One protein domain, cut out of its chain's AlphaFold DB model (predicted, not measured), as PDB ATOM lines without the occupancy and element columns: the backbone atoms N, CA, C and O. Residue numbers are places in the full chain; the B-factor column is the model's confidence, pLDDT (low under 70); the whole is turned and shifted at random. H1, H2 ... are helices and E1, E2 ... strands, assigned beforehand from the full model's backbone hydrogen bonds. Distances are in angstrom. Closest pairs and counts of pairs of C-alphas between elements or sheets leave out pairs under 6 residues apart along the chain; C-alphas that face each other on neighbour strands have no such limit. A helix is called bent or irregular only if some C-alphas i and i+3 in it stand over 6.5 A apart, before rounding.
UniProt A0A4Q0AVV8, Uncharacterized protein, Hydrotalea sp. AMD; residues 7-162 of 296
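This is residues 7 to 162 of the 296 residues of an uncharacterized protein of Hydrotalea sp. AMD (UniProt A0A4Q0AVV8). A long, strongly twisted sheet runs through most of the domain, with the long bent strand E3 as its spine: E1 and E9 pair with one part of E3, and E2, followed by E4 and E8, continues the sheet from the other part. H2 packs beside E9 and H1 lies over E1 and E3, while a small second sheet, E5 E6 E7, lies at the other end of the domain, by E4 and E8. The printed part has 156 residues, with two named helices and nine named strands in the order E1 E2 E3 H1 E4 E5 E6 E7 E8 H2 E9; the class is mixed, helices and strands. The first sheet is branched and mixed, and the second has the order E5 E6 E7 and is antiparallel. The whole is compact, with a radius of gyration of the C-alphas of 16.7 A, yet elongated in outline, spanning 56 by 33 by 24 A.

In the branched sheet, E3, residues 28 to 42, bends by 54 degrees at residue 31 and has staggered pairing. E2, residues 17 to 22, is its antiparallel neighbour and forms a hairpin with it; N 19 and O 31 are 2.9 A apart, within hydrogen-bond range. E1, residues 7 to 11, is antiparallel to E3 on the same side as E2, with N 9 and O 39 at 2.8 A. E9, residues 155 to 161, is antiparallel to E3 on the other side, with N 38 and O 157 at 2.8 A. E4, residues 79 to 83, is parallel to E2, with N 81 and O 20 at 2.7 A, and E8, residues 116 to 119, is parallel to E4, with N 117 and O 80 at 2.9 A. H2, residues 130 to 148, stands at the sheet's level, beside the strands, at a height of 1.5 A; its closest C-alpha pair with E9 is Gly 134 and Cys 158, 4.9 A. H1, residues 53 to 64, is on this sheet over E1 and E3, at a height over the sheet of 8.9 A; it runs only just slantwise to the strands, at 57 degrees to E1 on the local plane. H1, with residues 59 to 63 alone, only just touches residues 141 to 145 of H2, with 3 pairs of C-alphas within 8 A; the closest are those of Val 60 and Leu 141, 6.9 A. Their lines stand at a steep tilt of 65 degrees, opposite ways. In both helices every O i to N i+4 pair is within hydrogen-bond range. E5, residues 90 to 93, E6, residues 99 to 103, and E7, residues 107 to 112, form a meander, each strand the antiparallel neighbour of the one before. E5 and E6 are a hairpin, with N 92 and O 101 at 2.8 A, and E6 and E7 are another, with N 102 and O 109 at 2.8 A. The closest C-alphas of E6 and E8, those of Trp 100 and Leu 116, are 7.2 A apart. E7 and E8 meet only through their link, and E5 and H2 are apart.

E3 is the longest strand, 41.7 A from C-alpha 28 at (142.701, 85.671, 126.214) to C-alpha 42 at (112.560, 110.334, 141.257). H2 is the longest helix, 26.6 A from C-alpha 130 to C-alpha 148, and H1 measures 16.6 A. E9 measures 20.0 A and ends with C-alpha 161 at (129.869, 100.935, 121.680). E7 measures 16.4 A and E2 16.0 A; E1, E4, E5, E6 and E8 are shorter. E1 begins with C-alpha 7 at (113.829, 112.537, 135.378).

The C-alphas farthest apart, those of Val 46 and Pro 105, are 57.4 A from each other. The printed part, residues 7 to 162, has no cut. The one long link is H1 to E4, residues 65 to 78. The mean pLDDT of the printed part is 89.8; residues 44 to 51 and 121 to 126 are under 70.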
ATOM      1  N   SER A   7     112.878 111.998 136.351       85.44
ATOM      2  CA  SER A   7     113.829 112.537 135.378       85.44
ATOM      3  C   SER A   7     114.901 111.505 135.053       85.44
ATOM      4  O   SER A   7     115.133 110.573 135.825       85.44
ATOM      5  N   SER A   8     115.553 111.690 133.912       85.56
ATOM      6  CA  SER A   8     116.666 110.865 133.453       85.56
ATOM      7  C   SER A   8     117.913 111.726 133.288       85.56
ATOM      8  O   SER A   8     117.848 112.839 132.768       85.56
ATOM      9  N   ILE A   9     119.042 111.205 133.750       87.31
ATOM     10  CA  ILE A   9     120.382 111.756 133.565       87.31
ATOM     11  C   ILE A   9     121.083 110.889 132.530       87.31
ATOM     12  O   ILE A   9     121.031 109.667 132.634       87.31
ATOM     13  N   PHE A  10     121.749 111.504 131.554       89.25
ATOM     14  CA  PHE A  10     122.613 110.778 130.628       89.25
ATOM     15  C   PHE A  10     124.085 111.062 130.944       89.25
ATOM     16  O   PHE A  10     124.461 112.200 131.231       89.25
ATOM     17  N   LEU A  11     124.911 110.021 130.893       89.31
ATOM     18  CA  LEU A  11     126.362 110.077 131.020       89.31
ATOM     19  C   LEU A  11     126.959 109.469 129.751       89.31
ATOM     20  O   LEU A  11     126.852 108.264 129.546       89.31
ATOM     21  N   SER A  12     127.567 110.287 128.898       85.94
ATOM     22  CA  SER A  12     128.309 109.824 127.721       85.94
ATOM     23  C   SER A  12     129.810 109.854 127.992       85.94
ATOM     24  O   SER A  12     130.284 110.740 128.709       85.94
ATOM     25  N   ASP A  13     130.546 108.909 127.404       74.88
ATOM     26  CA  ASP A  13     132.014 108.887 127.389       74.88
ATOM     27  C   ASP A  13     132.639 109.000 128.789       74.88
ATOM     28  O   ASP A  13     133.562 109.780 129.033       74.88
ATOM     29  N   LEU A  14     132.076 108.266 129.755       81.69
ATOM     30  CA  LEU A  14     132.481 108.377 131.155       81.69
ATOM     31  C   LEU A  14     133.933 107.931 131.369       81.69
ATOM     32  O   LEU A  14     134.715 108.622 132.024       81.69
ATOM     33  N   SER A  15     134.239 106.743 130.861       83.19
ATOM     34  CA  SER A  15     135.538 106.085 130.881       83.19
ATOM     35  C   SER A  15     135.472 104.953 129.869       83.19
ATOM     36  O   SER A  15     134.436 104.294 129.780       83.19
ATOM     37  N   VAL A  16     136.559 104.708 129.142       93.69
ATOM     38  CA  VAL A  16     136.710 103.435 128.430       93.69
ATOM     39  C   VAL A  16     136.837 102.324 129.476       93.69
ATOM     40  O   VAL A  16     137.405 102.564 130.544       93.69
ATOM     41  N   VAL A  17     136.249 101.165 129.182       96.69
ATOM     42  CA  VAL A  17     136.372  99.935 129.969       96.69
ATOM     43  C   VAL A  17     137.239  98.959 129.191       96.69
ATOM     44  O   VAL A  17     136.746  98.294 128.275       96.69
ATOM     45  N   ASP A  18     138.517  98.903 129.543       97.50
ATOM     46  CA  ASP A  18     139.507  97.995 128.965       97.50
ATOM     47  C   ASP A  18     139.466  96.665 129.732       97.50
ATOM     48  O   ASP A  18     139.297  96.643 130.952       97.50
ATOM     49  N   HIS A  19     139.549  95.531 129.045       98.19
ATOM     50  CA  HIS A  19     139.446  94.213 129.673       98.19
ATOM     51  C   HIS A  19     140.041  93.110 128.799       98.19
ATOM     52  O   HIS A  19     140.098  93.206 127.576       98.19
ATOM     53  N   GLY A  20     140.476  92.031 129.445       98.06
ATOM     54  CA  GLY A  20     140.675  90.749 128.772       98.06
ATOM     55  C   GLY A  20     139.417  89.903 128.931       98.06
ATOM     56  O   GLY A  20     138.711  90.048 129.927       98.06
ATOM     57  N   TYR A  21     139.128  88.994 128.010       97.88
ATOM     58  CA  TYR A  21     138.112  87.961 128.215       97.88
ATOM     59  C   TYR A  21     138.552  86.634 127.605       97.88
ATOM     60  O   TYR A  21     139.303  86.615 126.631       97.88
ATOM     61  N   ILE A  22     138.084  85.526 128.179       97.94
ATOM     62  CA  ILE A  22     138.275  84.199 127.588       97.94
ATOM     63  C   ILE A  22     137.250  84.011 126.467       97.94
ATOM     64  O   ILE A  22     136.044  84.083 126.729       97.94
ATOM     65  N   ASN A  23     137.702  83.805 125.227       96.12
ATOM     66  CA  ASN A  23     136.808  83.541 124.094       96.12
ATOM     67  C   ASN A  23     136.300  82.085 124.074       96.12
ATOM     68  O   ASN A  23     136.618  81.267 124.940       96.12
ATOM     69  N   ASP A  24     135.489  81.771 123.072       94.81
ATOM     70  CA  ASP A  24     134.941  80.442 122.790       94.81
ATOM     71  C   ASP A  24     135.991  79.431 122.284       94.81
ATOM     72  O   ASP A  24     135.703  78.239 122.181       94.81
ATOM     73  N   GLU A  25     137.231  79.876 122.057       96.44
ATOM     74  CA  GLU A  25     138.404  79.042 121.754       96.44
ATOM     75  C   GLU A  25     139.352  78.884 122.962       96.44
ATOM     76  O   GLU A  25     140.331  78.139 122.910       96.44
ATOM     77  N   GLY A  26     139.046  79.538 124.088       97.56
ATOM     78  CA  GLY A  26     139.797  79.446 125.340       97.56
ATOM     79  C   GLY A  26     141.006  80.383 125.438       97.56
ATOM     80  O   GLY A  26     141.771  80.266 126.392       97.56
ATOM     81  N   GLN A  27     141.197  81.296 124.488       98.31
ATOM     82  CA  GLN A  27     142.280  82.285 124.462       98.31
ATOM     83  C   GLN A  27     141.901  83.554 125.231       98.31
ATOM     84  O   GLN A  27     140.721  83.879 125.377       98.31
ATOM     85  N   VAL A  28     142.905  84.324 125.659       98.25
ATOM     86  CA  VAL A  28     142.701  85.671 126.214       98.25
ATOM     87  C   VAL A  28     142.642  86.693 125.083       98.25
ATOM     88  O   VAL A  28     143.655  86.979 124.447       98.25
ATOM     89  N   ILE A  29     141.475  87.300 124.886       97.94
ATOM     90  CA  ILE A  29     141.250  88.339 123.877       97.94
ATOM     91  C   ILE A  29     141.100  89.703 124.548       97.94
ATOM     92  O   ILE A  29     140.450  89.837 125.586       97.94
ATOM     93  N   GLY A  30     141.716  90.724 123.953       97.94
ATOM     94  CA  GLY A  30     141.568  92.108 124.386       97.94
ATOM     95  C   GLY A  30     140.265  92.735 123.906       97.94
ATOM     96  O   GLY A  30     139.884  92.594 122.745       97.94
ATOM     97  N   GLY A  31     139.595  93.461 124.795       97.50
ATOM     98  CA  GLY A  31     138.366  94.183 124.508       97.50
ATOM     99  C   GLY A  31     138.373  95.571 125.134       97.50
ATOM    100  O   GLY A  31     138.993  95.810 126.169       97.50
ATOM    101  N   SER A  32     137.637  96.492 124.519       97.75
ATOM    102  CA  SER A  32     137.386  97.820 125.075       97.75
ATOM    103  C   SER A  32     135.966  98.257 124.737       97.75
ATOM    104  O   SER A  32     135.527  98.124 123.594       97.75
ATOM    105  N   PHE A  33     135.257  98.823 125.713       96.94
ATOM    106  CA  PHE A  33     133.945  99.439 125.503       96.94
ATOM    107  C   PHE A  33     133.957 100.908 125.896       96.94
ATOM    108  O   PHE A  33     134.595 101.299 126.871       96.94
ATOM    109  N   ASN A  34     133.195 101.717 125.167       95.00
ATOM    110  CA  ASN A  34     132.853 103.074 125.559       95.00
ATOM    111  C   ASN A  34     131.378 103.118 126.013       95.00
ATOM    112  O   ASN A  34     130.485 103.284 125.173       95.00
ATOM    113  N   PRO A  35     131.092 102.888 127.308       95.12
ATOM    114  CA  PRO A  35     129.733 102.880 127.828       95.12
ATOM    115  C   PRO A  35     129.133 104.288 127.912       95.12
ATOM    116  O   PRO A  35     129.704 105.207 128.507       95.12
ATOM    117  N   GLY A  36     127.917 104.427 127.390       94.81
ATOM    118  CA  GLY A  36     126.997 105.501 127.760       94.81
ATOM    119  C   GLY A  36     125.919 104.986 128.710       94.81
ATOM    120  O   GLY A  36     125.434 103.876 128.529       94.81
ATOM    121  N   PHE A  37     125.500 105.785 129.689       94.88
ATOM    122  CA  PHE A  37     124.466 105.400 130.653       94.88
ATOM    123  C   PHE A  37     123.299 106.379 130.657       94.88
ATOM    124  O   PHE A  37     123.505 107.593 130.612       94.88
ATOM    125  N   ILE A  38     122.080 105.861 130.790       93.19
ATOM    126  CA  ILE A  38     120.896 106.634 131.167       93.19
ATOM    127  C   ILE A  38     120.456 106.158 132.549       93.19
ATOM    128  O   ILE A  38     120.151 104.988 132.744       93.19
ATOM    129  N   ILE A  39     120.419 107.075 133.513       91.62
ATOM    130  CA  ILE A  39     120.044 106.802 134.900       91.62
ATOM    131  C   ILE A  39     118.764 107.565 135.198       91.62
ATOM    132  O   ILE A  39     118.734 108.796 135.162       91.62
ATOM    133  N   THR A  40     117.694 106.837 135.486       89.12
ATOM    134  CA  THR A  40     116.360 107.398 135.699       89.12
ATOM    135  C   THR A  40     115.930 107.212 137.145       89.12
ATOM    136  O   THR A  40     115.971 106.097 137.652       89.12
ATOM    137  N   GLY A  41     115.418 108.265 137.781       85.44
ATOM    138  CA  GLY A  41     114.881 108.180 139.139       85.44
ATOM    139  C   GLY A  41     113.919 109.310 139.488       85.44
ATOM    140  O   GLY A  41     113.632 110.190 138.670       85.44
ATOM    141  N   GLU A  42     113.364 109.245 140.696       80.50
ATOM    142  CA  GLU A  42     112.560 110.334 141.257       80.50
ATOM    143  C   GLU A  42     113.462 111.529 141.573       80.50
ATOM    144  O   GLU A  42     114.568 111.362 142.081       80.50
ATOM    145  N   VAL A  43     112.994 112.734 141.261       71.75
ATOM    146  CA  VAL A  43     113.705 113.972 141.574       71.75
ATOM    147  C   VAL A  43     113.624 114.236 143.077       71.75
ATOM    148  O   VAL A  43     112.527 114.279 143.639       71.75
ATOM    149  N   ASP A  44     114.778 114.437 143.710       68.62
ATOM    150  CA  ASP A  44     114.879 114.797 145.118       68.62
ATOM    151  C   ASP A  44     114.219 116.164 145.384       68.62
ATOM    152  O   ASP A  44     114.391 117.134 144.637       68.62
ATOM    153  N   GLU A  45     113.415 116.254 146.448       61.28
ATOM    154  CA  GLU A  45     112.641 117.463 146.747       61.28
ATOM    155  C   GLU A  45     113.515 118.632 147.236       61.28
ATOM    156  O   GLU A  45     113.093 119.788 147.095       61.28
ATOM    157  N   VAL A  46     114.712 118.349 147.761       59.84
ATOM    158  CA  VAL A  46     115.683 119.322 148.281       59.84
ATOM    159  C   VAL A  46     116.639 119.762 147.172       59.84
ATOM    160  O   VAL A  46     116.718 120.955 146.886       59.84
ATOM    161  N   GLU A  47     117.286 118.816 146.492       56.88
ATOM    162  CA  GLU A  47     118.308 119.089 145.469       56.88
ATOM    163  C   GLU A  47     117.717 119.372 144.073       56.88
ATOM    164  O   GLU A  47     118.415 119.847 143.178       56.88
ATOM    165  N   LYS A  48     116.417 119.110 143.859       62.31
ATOM    166  CA  LYS A  48     115.703 119.290 142.573       62.31
ATOM    167  C   LYS A  48     116.306 118.516 141.390       62.31
ATOM    168  O   LYS A  48     115.951 118.780 140.240       62.31
ATOM    169  N   VAL A  49     117.149 117.524 141.662       64.06
ATOM    170  CA  VAL A  49     117.733 116.584 140.694       64.06
ATOM    171  C   VAL A  49     117.526 115.147 141.177       64.06
ATOM    172  O   VAL A  49     117.207 114.938 142.340       64.06
ATOM    173  N   VAL A  50     117.675 114.149 140.298       61.44
ATOM    174  CA  VAL A  50     117.588 112.728 140.705       61.44
ATOM    175  C   VAL A  50     118.718 112.405 141.681       61.44
ATOM    176  O   VAL A  50     118.484 112.018 142.813       61.44
ATOM    177  N   VAL A  51     119.951 112.643 141.244       65.25
ATOM    178  CA  VAL A  51     121.181 112.658 142.040       65.25
ATOM    179  C   VAL A  51     122.043 113.769 141.439       65.25
ATOM    180  O   VAL A  51     121.952 114.028 140.235       65.25
ATOM    181  N   ASP A  52     122.867 114.442 142.240       77.44
ATOM    182  CA  ASP A  52     123.842 115.403 141.718       77.44
ATOM    183  C   ASP A  52     124.724 114.768 140.621       77.44
ATOM    184  O   ASP A  52     125.273 113.675 140.794       77.44
ATOM    185  N   PHE A  53     124.891 115.473 139.493       74.31
ATOM    186  CA  PHE A  53     125.616 114.972 138.318       74.31
ATOM    187  C   PHE A  53     127.064 114.591 138.635       74.31
ATOM    188  O   PHE A  53     127.567 113.588 138.130       74.31
ATOM    189  N   SER A  54     127.751 115.381 139.464       79.31
ATOM    190  CA  SER A  54     129.150 115.107 139.805       79.31
ATOM    191  C   SER A  54     129.269 113.866 140.686       79.31
ATOM    192  O   SER A  54     130.229 113.105 140.559       79.31
ATOM    193  N   THR A  55     128.288 113.655 141.560       87.19
ATOM    194  CA  THR A  55     128.224 112.516 142.476       87.19
ATOM    195  C   THR A  55     127.902 111.225 141.733       87.19
ATOM    196  O   THR A  55     128.678 110.275 141.821       87.19
ATOM    197  N   ILE A  56     126.840 111.204 140.918       88.25
ATOM    198  CA  ILE A  56     126.465 110.000 140.162       88.25
ATOM    199  C   ILE A  56     127.561 109.593 139.172       88.25
ATOM    200  O   ILE A  56     127.888 108.416 139.052       88.25
ATOM    201  N   LYS A  57     128.213 110.572 138.531       89.81
ATOM    202  CA  LYS A  57     129.356 110.342 137.643       89.81
ATOM    203  C   LYS A  57     130.515 109.641 138.363       89.81
ATOM    204  O   LYS A  57     131.084 108.690 137.827       89.81
ATOM    205  N   LYS A  58     130.870 110.106 139.566       92.06
ATOM    206  CA  LYS A  58     131.935 109.503 140.386       92.06
ATOM    207  C   LYS A  58     131.565 108.103 140.857       92.06
ATOM    208  O   LYS A  58     132.422 107.229 140.838       92.06
ATOM    209  N   ASP A  59     130.311 107.893 141.240       94.25
ATOM    210  CA  ASP A  59     129.832 106.593 141.705       94.25
ATOM    211  C   ASP A  59     129.853 105.545 140.604       94.25
ATOM    212  O   ASP A  59     130.384 104.460 140.816       94.25
ATOM    213  N   VAL A  60     129.336 105.879 139.418       94.75
ATOM    214  CA  VAL A  60     129.364 104.971 138.265       94.75
ATOM    215  C   VAL A  60     130.806 104.627 137.905       94.75
ATOM    216  O   VAL A  60     131.129 103.451 137.777       94.75
ATOM    217  N   LYS A  61     131.701 105.623 137.819       94.38
ATOM    218  CA  LYS A  61     133.118 105.355 137.540       94.38
ATOM    219  C   LYS A  61     133.752 104.476 138.621       94.38
ATOM    220  O   LYS A  61     134.398 103.489 138.301       94.38
ATOM    221  N   GLY A  62     133.525 104.788 139.896       95.25
ATOM    222  CA  GLY A  62     134.061 104.008 141.012       95.25
ATOM    223  C   GLY A  62     133.523 102.577 141.075       95.25
ATOM    224  O   GLY A  62     134.231 101.691 141.539       95.25
ATOM    225  N   LEU A  63     132.295 102.340 140.608       96.12
ATOM    226  CA  LEU A  63     131.695 101.011 140.476       96.12
ATOM    227  C   LEU A  63     132.333 100.212 139.333       96.12
ATOM    228  O   LEU A  63     132.704  99.060 139.534       96.12
ATOM    229  N   ILE A  64     132.493 100.826 138.162       96.12
ATOM    230  CA  ILE A  64     133.129 100.196 136.997       96.12
ATOM    231  C   ILE A  64     134.606  99.867 137.273       96.12
ATOM    232  O   ILE A  64     135.049  98.759 136.968       96.12
ATOM    233  N   ASP A  65     135.338 100.771 137.923       95.06
ATOM    234  CA  ASP A  65     136.767 100.614 138.232       95.06
ATOM    235  C   ASP A  65     137.015  99.774 139.502       95.06
ATOM    236  O   ASP A  65     138.157  99.547 139.890       95.06
ATOM    237  N   ARG A  66     135.964  99.342 140.212       94.19
ATOM    238  CA  ARG A  66     136.078  98.749 141.553       94.19
ATOM    239  C   ARG A  66     137.018  97.536 141.578       94.19
ATOM    240  O   ARG A  66     136.823  96.584 140.818       94.19
ATOM    241  N   HIS A  67     137.962  97.555 142.522       91.12
ATOM    242  CA  HIS A  67     138.790  96.420 142.931       91.12
ATOM    243  C   HIS A  67     138.706  96.244 144.455       91.12
ATOM    244  O   HIS A  67     139.209  97.065 145.219       91.12
ATOM    245  N   LEU A  68     138.027  95.193 144.888       87.25
ATOM    246  CA  LEU A  68     137.878  94.749 146.261       87.25
ATOM    247  C   LEU A  68     138.557  93.380 146.369       87.25
ATOM    248  O   LEU A  68     138.077  92.432 145.737       87.25
ATOM    249  N   PRO A  69     139.656  93.272 147.131       80.00
ATOM    250  CA  PRO A  69     140.251  91.986 147.471       80.00
ATOM    251  C   PRO A  69     139.224  91.080 148.153       80.00
ATOM    252  O   PRO A  69     138.366  91.573 148.888       80.00
ATOM    253  N   ASP A  70     139.320  89.775 147.908       78.25
ATOM    254  CA  ASP A  70     138.534  88.732 148.586       78.25
ATOM    255  C   ASP A  70     137.006  88.863 148.398       78.25
ATOM    256  O   ASP A  70     136.209  88.384 149.205       78.25
ATOM    257  N   VAL A  71     136.576  89.537 147.324       80.62
ATOM    258  CA  VAL A  71     135.165  89.728 146.963       80.62
ATOM    259  C   VAL A  71     134.966  89.406 145.483       80.62
ATOM    260  O   VAL A  71     135.743  89.830 144.635       80.62
ATOM    261  N   HIS A  72     133.890  88.697 145.135       80.62
ATOM    262  CA  HIS A  72     133.597  88.360 143.733       80.62
ATOM    263  C   HIS A  72     132.804  89.446 142.986       80.62
ATOM    264  O   HIS A  72     132.827  89.496 141.758       80.62
ATOM    265  N   ASP A  73     132.133  90.359 143.700       86.62
ATOM    266  CA  ASP A  73     131.285  91.418 143.117       86.62
ATOM    267  C   ASP A  73     132.068  92.685 142.710       86.62
ATOM    268  O   ASP A  73     131.708  93.835 142.997       86.62
ATOM    269  N   ASN A  74     133.199  92.448 142.055       91.75
ATOM    270  CA  ASN A  74     134.121  93.464 141.571       91.75
ATOM    271  C   ASN A  74     133.596  94.222 140.346       91.75
ATOM    272  O   ASN A  74     132.624  93.800 139.729       91.75
ATOM    273  N   GLY A  75     134.234  95.343 139.999       95.12
ATOM    274  CA  GLY A  75     133.906  96.098 138.787       95.12
ATOM    275  C   GLY A  75     134.308  95.353 137.509       95.12
ATOM    276  O   GLY A  75     134.530  94.144 137.514       95.12
ATOM    277  N   PHE A  76     134.467  96.084 136.413       96.56
ATOM    278  CA  PHE A  76     134.693  95.516 135.080       96.56
ATOM    279  C   PHE A  76     136.040  95.912 134.476       96.56
ATOM    280  O   PHE A  76     136.673  95.091 133.817       96.56
ATOM    281  N   ASP A  77     136.493  97.136 134.736       97.06
ATOM    282  CA  ASP A  77     137.680  97.698 134.094       97.06
ATOM    283  C   ASP A  77     138.978  97.001 134.545       97.06
ATOM    284  O   ASP A  77     139.126  96.618 135.714       97.06
ATOM    285  N   HIS A  78     139.893  96.813 133.591       96.38
ATOM    286  CA  HIS A  78     141.196  96.148 133.696       96.38
ATOM    287  C   HIS A  78     141.160  94.764 134.373       96.38
ATOM    288  O   HIS A  78     142.053  94.380 135.144       96.38
ATOM    289  N   LYS A  79     140.109  93.990 134.098       96.50
ATOM    290  CA  LYS A  79     139.941  92.616 134.591       96.50
ATOM    291  C   LYS A  79     139.982  91.616 133.447       96.50
ATOM    292  O   LYS A  79     139.711  91.970 132.303       96.50
ATOM    293  N   LEU A  80     140.308  90.375 133.783       97.81
ATOM    294  CA  LEU A  80     140.073  89.230 132.917       97.81
ATOM    295  C   LEU A  80     138.643  88.750 133.153       97.81
ATOM    296  O   LEU A  80     138.243  88.530 134.294       97.81
ATOM    297  N   TRP A  81     137.844  88.636 132.105       97.31
ATOM    298  CA  TRP A  81     136.458  88.221 132.217       97.31
ATOM    299  C   TRP A  81     136.318  86.749 131.862       97.31
ATOM    300  O   TRP A  81     136.814  86.291 130.831       97.31
ATOM    301  N   PHE A  82     135.592  86.032 132.712       95.75
ATOM    302  CA  PHE A  82     135.098  84.700 132.406       95.75
ATOM    303  C   PHE A  82     133.581  84.789 132.277       95.75
ATOM    304  O   PHE A  82     132.885  85.161 133.228       95.75
ATOM    305  N   ILE A  83     133.081  84.510 131.079       93.88
ATOM    306  CA  ILE A  83     131.682  84.694 130.710       93.88
ATOM    307  C   ILE A  83     131.058  83.310 130.622       93.88
ATOM    308  O   ILE A  83     131.375  82.532 129.724       93.88
ATOM    309  N   GLU A  84     130.183  82.996 131.570       90.94
ATOM    310  CA  GLU A  84     129.479  81.716 131.615       90.94
ATOM    311  C   GLU A  84     128.800  81.424 130.263       90.94
ATOM    312  O   GLU A  84     128.301  82.321 129.596       90.94
ATOM    313  N   GLY A  85     128.837  80.181 129.787       87.62
ATOM    314  CA  GLY A  85     128.211  79.806 128.510       87.62
ATOM    315  C   GLY A  85     128.857  80.359 127.227       87.62
ATOM    316  O   GLY A  85     128.470  79.910 126.153       87.62
ATOM    317  N   TYR A  86     129.829  81.274 127.307       91.81
ATOM    318  CA  TYR A  86     130.589  81.779 126.154       91.81
ATOM    319  C   TYR A  86     132.072  81.399 126.230       91.81
ATOM    320  O   TYR A  86     132.622  80.867 125.273       91.81
ATOM    321  N   SER A  87     132.718  81.652 127.371       94.81
ATOM    322  CA  SER A  87     134.129  81.337 127.585       94.81
ATOM    323  C   SER A  87     134.356  79.826 127.607       94.81
ATOM    324  O   SER A  87     133.740  79.115 128.405       94.81
ATOM    325  N   LEU A  88     135.267  79.335 126.766       96.31
ATOM    326  CA  LEU A  88     135.689  77.938 126.798       96.31
ATOM    327  C   LEU A  88     136.667  77.708 127.952       96.31
ATOM    328  O   LEU A  88     137.726  78.330 128.010       96.31
ATOM    329  N   GLY A  89     136.341  76.760 128.826       96.31
ATOM    330  CA  GLY A  89     137.223  76.305 129.896       96.31
ATOM    331  C   GLY A  89     136.499  76.123 131.219       96.31
ATOM    332  O   GLY A  89     135.271  76.170 131.296       96.31
ATOM    333  N   GLU A  90     137.285  75.921 132.266       97.38
ATOM    334  CA  GLU A  90     136.815  75.785 133.638       97.38
ATOM    335  C   GLU A  90     137.318  76.958 134.477       97.38
ATOM    336  O   GLU A  90     138.480  77.352 134.373       97.38
ATOM    337  N   LEU A  91     136.440  77.496 135.325       96.81
ATOM    338  CA  LEU A  91     136.777  78.489 136.338       96.81
ATOM    339  C   LEU A  91     136.637  77.840 137.715       96.81
ATOM    340  O   LEU A  91     135.543  77.434 138.103       96.81
ATOM    341  N   THR A  92     137.740  77.764 138.452       96.81
ATOM    342  CA  THR A  92     137.803  77.156 139.784       96.81
ATOM    343  C   THR A  92     138.353  78.156 140.789       96.81
ATOM    344  O   THR A  92     139.280  78.907 140.493       96.81
ATOM    345  N   GLU A  93     137.789  78.178 141.988       94.88
ATOM    346  CA  GLU A  93     138.301  78.986 143.093       94.88
ATOM    347  C   GLU A  93     139.424  78.240 143.833       94.88
ATOM    348  O   GLU A  93     139.373  77.016 143.983       94.88
ATOM    349  N   SER A  94     140.449  78.957 144.300       93.56
ATOM    350  CA  SER A  94     141.493  78.367 145.143       93.56
ATOM    351  C   SER A  94     140.914  77.851 146.469       93.56
ATOM    352  O   SER A  94     139.908  78.354 146.962       93.56
ATOM    353  N   GLU A  95     141.590  76.893 147.116       90.50
ATOM    354  CA  GLU A  95     141.147  76.345 148.416       90.50
ATOM    355  C   GLU A  95     140.949  77.418 149.502       90.50
ATOM    356  O   GLU A  95     140.131  77.247 150.405       90.50
ATOM    357  N   ASN A  96     141.693  78.525 149.419       88.31
ATOM    358  CA  ASN A  96     141.631  79.624 150.379       88.31
ATOM    359  C   ASN A  96     140.621  80.720 149.992       88.31
ATOM    360  O   ASN A  96     140.445  81.654 150.773       88.31
ATOM    361  N   GLY A  97     139.994  80.645 148.812       90.06
ATOM    362  CA  GLY A  97     139.045  81.650 148.312       90.06
ATOM    363  C   GLY A  97     139.669  82.981 147.872       90.06
ATOM    364  O   GLY A  97     138.975  83.968 147.648       90.06
ATOM    365  N   ASP A  98     140.999  83.045 147.779       91.38
ATOM    366  CA  ASP A  98     141.754  84.276 147.505       91.38
ATOM    367  C   ASP A  98     142.142  84.434 146.027       91.38
ATOM    368  O   ASP A  98     142.568  85.514 145.599       91.38
ATOM    369  N   ARG A  99     141.980  83.375 145.225       94.50
ATOM    370  CA  ARG A  99     142.378  83.341 143.814       94.50
ATOM    371  C   ARG A  99     141.383  82.592 142.940       94.50
ATOM    372  O   ARG A  99     140.696  81.678 143.391       94.50
ATOM    373  N   TRP A 100     141.378  82.962 141.667       96.06
ATOM    374  CA  TRP A 100     140.693  82.260 140.594       96.06
ATOM    375  C   TRP A 100     141.693  81.552 139.694       96.06
ATOM    376  O   TRP A 100     142.728  82.119 139.345       96.06
ATOM    377  N   ILE A 101     141.331  80.342 139.285       98.00
ATOM    378  CA  ILE A 101     142.080  79.505 138.361       98.00
ATOM    379  C   ILE A 101     141.209  79.271 137.127       98.00
ATOM    380  O   ILE A 101     140.121  78.707 137.237       98.00
ATOM    381  N   ILE A 102     141.683  79.706 135.961       98.44
ATOM    382  CA  ILE A 102     141.094  79.387 134.659       98.44
ATOM    383  C   ILE A 102     141.943  78.301 134.008       98.44
ATOM    384  O   ILE A 102     143.161  78.454 133.916       98.44
ATOM    385  N   SER A 103     141.300  77.245 133.515       98.44
ATOM    386  CA  SER A 103     141.945  76.204 132.713       98.44
ATOM    387  C   SER A 103     141.215  76.030 131.384       98.44
ATOM    388  O   SER A 103     140.015  75.754 131.345       98.44
ATOM    389  N   THR A 104     141.943  76.222 130.288       98.50
ATOM    390  CA  THR A 104     141.485  76.018 128.911       98.50
ATOM    391  C   THR A 104     142.564  75.245 128.137       98.50
ATOM    392  O   THR A 104     143.701  75.143 128.598       98.50
ATOM    393  N   PRO A 105     142.272  74.721 126.932       98.06
ATOM    394  CA  PRO A 105     143.315  74.157 126.073       98.06
ATOM    395  C   PRO A 105     144.424  75.158 125.702       98.06
ATOM    396  O   PRO A 105     145.561  74.751 125.463       98.06
ATOM    397  N   ALA A 106     144.095  76.452 125.632       98.38
ATOM    398  CA  ALA A 106     145.009  77.504 125.206       98.38
ATOM    399  C   ALA A 106     145.762  78.160 126.372       98.38
ATOM    400  O   ALA A 106     146.893  78.606 126.164       98.38
ATOM    401  N   VAL A 107     145.167  78.245 127.568       98.19
ATOM    402  CA  VAL A 107     145.761  78.949 128.715       98.19
ATOM    403  C   VAL A 107     145.455  78.293 130.062       98.19
ATOM    404  O   VAL A 107     144.371  77.760 130.290       98.19
ATOM    405  N   GLU A 108     146.392  78.434 131.000       98.56
ATOM    406  CA  GLU A 108     146.164  78.237 132.435       98.56
ATOM    407  C   GLU A 108     146.511  79.522 133.187       98.56
ATOM    408  O   GLU A 108     147.638  80.012 133.097       98.56
ATOM    409  N   ILE A 109     145.562  80.087 133.932       98.44
ATOM    410  CA  ILE A 109     145.714  81.395 134.585       98.44
ATOM    411  C   ILE A 109     145.324  81.278 136.060       98.44
ATOM    412  O   ILE A 109     144.214  80.858 136.353       98.44
ATOM    413  N   ASP A 110     146.212  81.679 136.974       97.94
ATOM    414  CA  ASP A 110     145.984  81.773 138.428       97.94
ATOM    415  C   ASP A 110     146.199  83.230 138.865       97.94
ATOM    416  O   ASP A 110     147.308  83.772 138.753       97.94
ATOM    417  N   VAL A 111     145.125  83.889 139.305       96.81
ATOM    418  CA  VAL A 111     145.102  85.330 139.604       96.81
ATOM    419  C   VAL A 111     144.328  85.646 140.884       96.81
ATOM    420  O   VAL A 111     143.416  84.902 141.244       96.81
ATOM    421  N   PRO A 112     144.617  86.770 141.567       95.75
ATOM    422  CA  PRO A 112     143.825  87.219 142.710       95.75
ATOM    423  C   PRO A 112     142.353  87.420 142.337       95.75
ATOM    424  O   PRO A 112     142.038  87.782 141.200       95.75
ATOM    425  N   THR A 113     141.441  87.251 143.298       94.25
ATOM    426  CA  THR A 113     139.992  87.390 143.048       94.25
ATOM    427  C   THR A 113     139.591  88.729 142.424       94.25
ATOM    428  O   THR A 113     138.669  88.778 141.613       94.25
ATOM    429  N   ASP A 114     140.312  89.808 142.737       94.12
ATOM    430  CA  ASP A 114     140.045  91.159 142.230       94.12
ATOM    431  C   ASP A 114     140.497  91.421 140.781       94.12
ATOM    432  O   ASP A 114     140.251  92.503 140.227       94.12
ATOM    433  N   ALA A 115     141.205  90.460 140.182       95.62
ATOM    434  CA  ALA A 115     141.716  90.506 138.819       95.62
ATOM    435  C   ALA A 115     140.773  89.869 137.804       95.62
ATOM    436  O   ALA A 115     140.945  90.077 136.600       95.62
ATOM    437  N   LEU A 116     139.766  89.144 138.284       95.94
ATOM    438  CA  LEU A 116     138.784  88.470 137.458       95.94
ATOM    439  C   LEU A 116     137.397  89.083 137.655       95.94
ATOM    440  O   LEU A 116     137.020  89.480 138.758       95.94
ATOM    441  N   ARG A 117     136.610  89.134 136.582       95.50
ATOM    442  CA  ARG A 117     135.167  89.381 136.647       95.50
ATOM    443  C   ARG A 117     134.438  88.180 136.065       95.50
ATOM    444  O   ARG A 117     134.551  87.891 134.877       95.50
ATOM    445  N   PHE A 118     133.669  87.500 136.904       94.38
ATOM    446  CA  PHE A 118     132.740  86.478 136.444       94.38
ATOM    447  C   PHE A 118     131.445  87.141 135.966       94.38
ATOM    448  O   PHE A 118     130.882  87.994 136.660       94.38
ATOM    449  N   ILE A 119     130.976  86.760 134.782       92.62
ATOM    450  CA  ILE A 119     129.722  87.244 134.202       92.62
ATOM    451  C   ILE A 119     128.814  86.035 133.997       92.62
ATOM    452  O   ILE A 119     129.063  85.213 133.118       92.62
ATOM    453  N   SER A 120     127.758  85.940 134.811       85.69
ATOM    454  CA  SER A 120     126.733  84.908 134.633       85.69
ATOM    455  C   SER A 120     125.893  85.211 133.398       85.69
ATOM    456  O   SER A 120     125.539  86.366 133.135       85.69
ATOM    457  N   PHE A 121     125.587  84.170 132.633       67.88
ATOM    458  CA  PHE A 121     124.930  84.303 131.344       67.88
ATOM    459  C   PHE A 121     123.455  83.976 131.448       67.88
ATOM    460  O   PHE A 121     123.070  82.926 131.956       67.88
ATOM    461  N   ARG A 122     122.607  84.886 130.963       64.12
ATOM    462  CA  ARG A 122     121.152  84.693 131.021       64.12
ATOM    463  C   ARG A 122     120.593  83.933 129.820       64.12
ATOM    464  O   ARG A 122     119.573  83.269 129.968       64.12
ATOM    465  N   ASP A 123     121.251  84.007 128.661       65.56
ATOM    466  CA  ASP A 123     120.827  83.328 127.429       65.56
ATOM    467  C   ASP A 123     122.023  83.008 126.532       65.56
ATOM    468  O   ASP A 123     122.501  83.904 125.841       65.56
ATOM    469  N   ILE A 124     122.449  81.732 126.513       58.00
ATOM    470  CA  ILE A 124     123.647  81.183 125.833       58.00
ATOM    471  C   ILE A 124     123.800  81.574 124.353       58.00
ATOM    472  O   ILE A 124     124.894  81.504 123.805       58.00
ATOM    473  N   ASN A 125     122.736  82.057 123.711       62.72
ATOM    474  CA  ASN A 125     122.725  82.364 122.285       62.72
ATOM    475  C   ASN A 125     123.183  83.790 121.924       62.72
ATOM    476  O   ASN A 125     123.287  84.095 120.736       62.72
ATOM    477  N   VAL A 126     123.428  84.680 122.896       67.56
ATOM    478  CA  VAL A 126     123.708  86.109 122.618       67.56
ATOM    479  C   VAL A 126     125.204  86.411 122.401       67.56
ATOM    480  O   VAL A 126     125.538  87.395 121.742       67.56
ATOM    481  N   GLY A 127     126.104  85.552 122.887       76.88
ATOM    482  CA  GLY A 127     127.564  85.730 122.819       76.88
ATOM    483  C   GLY A 127     128.112  87.002 123.495       76.88
ATOM    484  O   GLY A 127     127.402  87.735 124.189       76.88
ATOM    485  N   TYR A 128     129.402  87.277 123.279       89.88
ATOM    486  CA  TYR A 128     130.052  88.532 123.673       89.88
ATOM    487  C   TYR A 128     129.716  89.642 122.664       89.88
ATOM    488  O   TYR A 128     130.253  89.691 121.558       89.88
ATOM    489  N   THR A 129     128.798  90.543 123.026       92.25
ATOM    490  CA  THR A 129     128.406  91.688 122.186       92.25
ATOM    491  C   THR A 129     128.326  92.978 123.003       92.25
ATOM    492  O   THR A 129     128.047  92.916 124.205       92.25
ATOM    493  N   PRO A 130     128.499  94.166 122.381       93.81
ATOM    494  CA  PRO A 130     128.355  95.434 123.089       93.81
ATOM    495  C   PRO A 130     127.014  95.544 123.823       93.81
ATOM    496  O   PRO A 130     127.001  95.875 125.003       93.81
ATOM    497  N   GLY A 131     125.902  95.205 123.162       92.81
ATOM    498  CA  GLY A 131     124.561  95.286 123.750       92.81
ATOM    499  C   GLY A 131     124.416  94.427 125.005       92.81
ATOM    500  O   GLY A 131     124.048  94.946 126.054       92.81
ATOM    501  N   TYR A 132     124.808  93.153 124.927       91.62
ATOM    502  CA  TYR A 132     124.721  92.236 126.063       91.62
ATOM    503  C   TYR A 132     125.575  92.685 127.254       91.62
ATOM    504  O   TYR A 132     125.098  92.741 128.385       91.62
ATOM    505  N   ILE A 133     126.836  93.059 127.012       94.31
ATOM    506  CA  ILE A 133     127.703  93.578 128.080       94.31
ATOM    507  C   ILE A 133     127.154  94.903 128.633       94.31
ATOM    508  O   ILE A 133     127.316  95.197 129.816       94.31
ATOM    509  N   GLY A 134     126.462  95.685 127.800       94.88
ATOM    510  CA  GLY A 134     125.732  96.872 128.227       94.88
ATOM    511  C   GLY A 134     124.680  96.529 129.276       94.88
ATOM    512  O   GLY A 134     124.704  97.102 130.365       94.88
ATOM    513  N   ASP A 135     123.826  95.547 128.999       94.00
ATOM    514  CA  ASP A 135     122.809  95.079 129.947       94.00
ATOM    515  C   ASP A 135     123.444  94.601 131.265       94.00
ATOM    516  O   ASP A 135     122.996  94.981 132.347       94.00
ATOM    517  N   VAL A 136     124.562  93.869 131.196       94.50
ATOM    518  CA  VAL A 136     125.323  93.442 132.386       94.50
ATOM    519  C   VAL A 136     125.822  94.639 133.208       94.50
ATOM    520  O   VAL A 136     125.709  94.638 134.439       94.50
ATOM    521  N   PHE A 137     126.365  95.678 132.562       95.81
ATOM    522  CA  PHE A 137     126.789  96.901 133.256       95.81
ATOM    523  C   PHE A 137     125.599  97.618 133.894       95.81
ATOM    524  O   PHE A 137     125.692  98.054 135.043       95.81
ATOM    525  N   ALA A 138     124.489  97.739 133.163       95.81
ATOM    526  CA  ALA A 138     123.282  98.402 133.637       95.81
ATOM    527  C   ALA A 138     122.745  97.732 134.905       95.81
ATOM    528  O   ALA A 138     122.497  98.413 135.895       95.81
ATOM    529  N   GLU A 139     122.656  96.406 134.923       95.00
ATOM    530  CA  GLU A 139     122.164  95.646 136.074       95.00
ATOM    531  C   GLU A 139     123.073  95.755 137.299       95.00
ATOM    532  O   GLU A 139     122.592  95.954 138.417       95.00
ATOM    533  N   TYR A 140     124.391  95.662 137.095       95.69
ATOM    534  CA  TYR A 140     125.371  95.835 138.168       95.69
ATOM    535  C   TYR A 140     125.267  97.225 138.804       95.69
ATOM    536  O   TYR A 140     125.231  97.368 140.031       95.69
ATOM    537  N   LEU A 141     125.194  98.259 137.964       95.69
ATOM    538  CA  LEU A 141     125.060  99.637 138.414       95.69
ATOM    539  C   LEU A 141     123.704  99.876 139.076       95.69
ATOM    540  O   LEU A 141     123.668 100.482 140.140       95.69
ATOM    541  N   GLU A 142     122.604  99.389 138.499       95.62
ATOM    542  CA  GLU A 142     121.259  99.543 139.060       95.62
ATOM    543  C   GLU A 142     121.176  98.945 140.462       95.62
ATOM    544  O   GLU A 142     120.702  99.625 141.374       95.62
ATOM    545  N   LYS A 143     121.710  97.733 140.664       94.69
ATOM    546  CA  LYS A 143     121.794  97.086 141.981       94.69
ATOM    547  C   LYS A 143     122.508  97.983 142.994       94.69
ATOM    548  O   LYS A 143     121.918  98.375 143.999       94.69
ATOM    549  N   HIS A 144     123.763  98.346 142.727       95.06
ATOM    550  CA  HIS A 144     124.581  99.066 143.706       95.06
ATOM    551  C   HIS A 144     124.172 100.526 143.907       95.06
ATOM    552  O   HIS A 144     124.288 101.059 145.013       95.06
ATOM    553  N   LEU A 145     123.689 101.193 142.859       93.12
ATOM    554  CA  LEU A 145     123.151 102.542 142.984       93.12
ATOM    555  C   LEU A 145     121.838 102.520 143.770       93.12
ATOM    556  O   LEU A 145     121.662 103.372 144.632       93.12
ATOM    557  N   SER A 146     120.958 101.538 143.554       92.38
ATOM    558  CA  SER A 146     119.718 101.407 144.337       92.38
ATOM    559  C   SER A 146     119.989 101.093 145.811       92.38
ATOM    560  O   SER A 146     119.303 101.620 146.684       92.38
ATOM    561  N   GLU A 147     121.015 100.291 146.115       92.25
ATOM    562  CA  GLU A 147     121.478 100.056 147.492       92.25
ATOM    563  C   GLU A 147     121.954 101.359 148.156       92.25
ATOM    564  O   GLU A 147     121.590 101.656 149.297       92.25
ATOM    565  N   LYS A 148     122.743 102.164 147.434       90.81
ATOM    566  CA  LYS A 148     123.274 103.439 147.932       90.81
ATOM    567  C   LYS A 148     122.186 104.507 148.088       90.81
ATOM    568  O   LYS A 148     122.168 105.226 149.085       90.81
ATOM    569  N   TYR A 149     121.285 104.604 147.117       88.62
ATOM    570  CA  TYR A 149     120.215 105.596 147.026       88.62
ATOM    571  C   TYR A 149     118.850 104.958 147.314       88.62
ATOM    572  O   TYR A 149     117.915 105.080 146.531       88.62
ATOM    573  N   SER A 150     118.729 104.281 148.457       83.31
ATOM    574  CA  SER A 150     117.545 103.481 148.835       83.31
ATOM    575  C   SER A 150     116.197 104.225 148.840       83.31
ATOM    576  O   SER A 150     115.139 103.600 148.799       83.31
ATOM    577  N   ASN A 151     116.209 105.557 148.886       81.25
ATOM    578  CA  ASN A 151     115.026 106.417 148.818       81.25
ATOM    579  C   ASN A 151     114.601 106.780 147.382       81.25
ATOM    580  O   ASN A 151     113.584 107.456 147.209       81.25
ATOM    581  N   ILE A 152     115.367 106.359 146.373       80.94
ATOM    582  CA  ILE A 152     115.164 106.677 144.961       80.94
ATOM    583  C   ILE A 152     115.030 105.367 144.191       80.94
ATOM    584  O   ILE A 152     115.906 104.510 144.224       80.94
ATOM    585  N   ASN A 153     113.935 105.217 143.447       84.69
ATOM    586  CA  ASN A 153     113.801 104.107 142.511       84.69
ATOM    587  C   ASN A 153     114.670 104.375 141.273       84.69
ATOM    588  O   ASN A 153     114.242 105.100 140.368       84.69
ATOM    589  N   ILE A 154     115.888 103.839 141.276       89.62
ATOM    590  CA  ILE A 154     116.851 103.987 140.188       89.62
ATOM    591  C   ILE A 154     116.605 102.912 139.134       89.62
ATOM    592  O   ILE A 154     116.462 101.736 139.445       89.62
ATOM    593  N   LYS A 155     116.588 103.339 137.873       93.69
ATOM    594  CA  LYS A 155     116.766 102.469 136.714       93.69
ATOM    595  C   LYS A 155     117.998 102.870 135.934       93.69
ATOM    596  O   LYS A 155     118.217 104.071 135.755       93.69
ATOM    597  N   VAL A 156     118.741 101.892 135.432       95.00
ATOM    598  CA  VAL A 156     119.911 102.126 134.583       95.00
ATOM    599  C   VAL A 156     119.707 101.457 133.231       95.00
ATOM    600  O   VAL A 156     119.294 100.308 133.144       95.00
ATOM    601  N   GLU A 157     120.020 102.186 132.169       96.31
ATOM    602  CA  GLU A 157     120.189 101.657 130.818       96.31
ATOM    603  C   GLU A 157     121.622 101.954 130.376       96.31
ATOM    604  O   GLU A 157     122.164 103.018 130.694       96.31
ATOM    605  N   CYS A 158     122.243 101.027 129.650       95.62
ATOM    606  CA  CYS A 158     123.605 101.172 129.155       95.62
ATOM    607  C   CYS A 158     123.646 100.983 127.638       95.62
ATOM    608  O   CYS A 158     123.015 100.087 127.086       95.62
ATOM    609  N   PHE A 159     124.433 101.819 126.972       93.75
ATOM    610  CA  PHE A 159     124.646 101.826 125.535       93.75
ATOM    611  C   PHE A 159     126.142 101.694 125.269       93.75
ATOM    612  O   PHE A 159     126.861 102.684 125.112       93.75
ATOM    613  N   ASN A 160     126.618 100.452 125.243       93.19
ATOM    614  CA  ASN A 160     128.000 100.147 124.902       93.19
ATOM    615  C   ASN A 160     128.234 100.279 123.397       93.19
ATOM    616  O   ASN A 160     127.454  99.802 122.573       93.19
ATOM    617  N   ASN A 161     129.360 100.886 123.043       93.12
ATOM    618  CA  ASN A 161     129.869 100.935 121.680       93.12
ATOM    619  C   ASN A 161     131.399 100.787 121.681       93.12
ATOM    620  O   ASN A 161     132.031 100.795 122.737       93.12
ATOM    621  N   VAL A 162     131.977 100.661 120.488       94.94
ATOM    622  CA  VAL A 162     133.428 100.536 120.263       94.94
ATOM    623  C   VAL A 162     133.976 101.709 119.436       94.94
ATOM    624  O   VAL A 162     134.945 101.580 118.684       94.94
TER     625      VAL A 162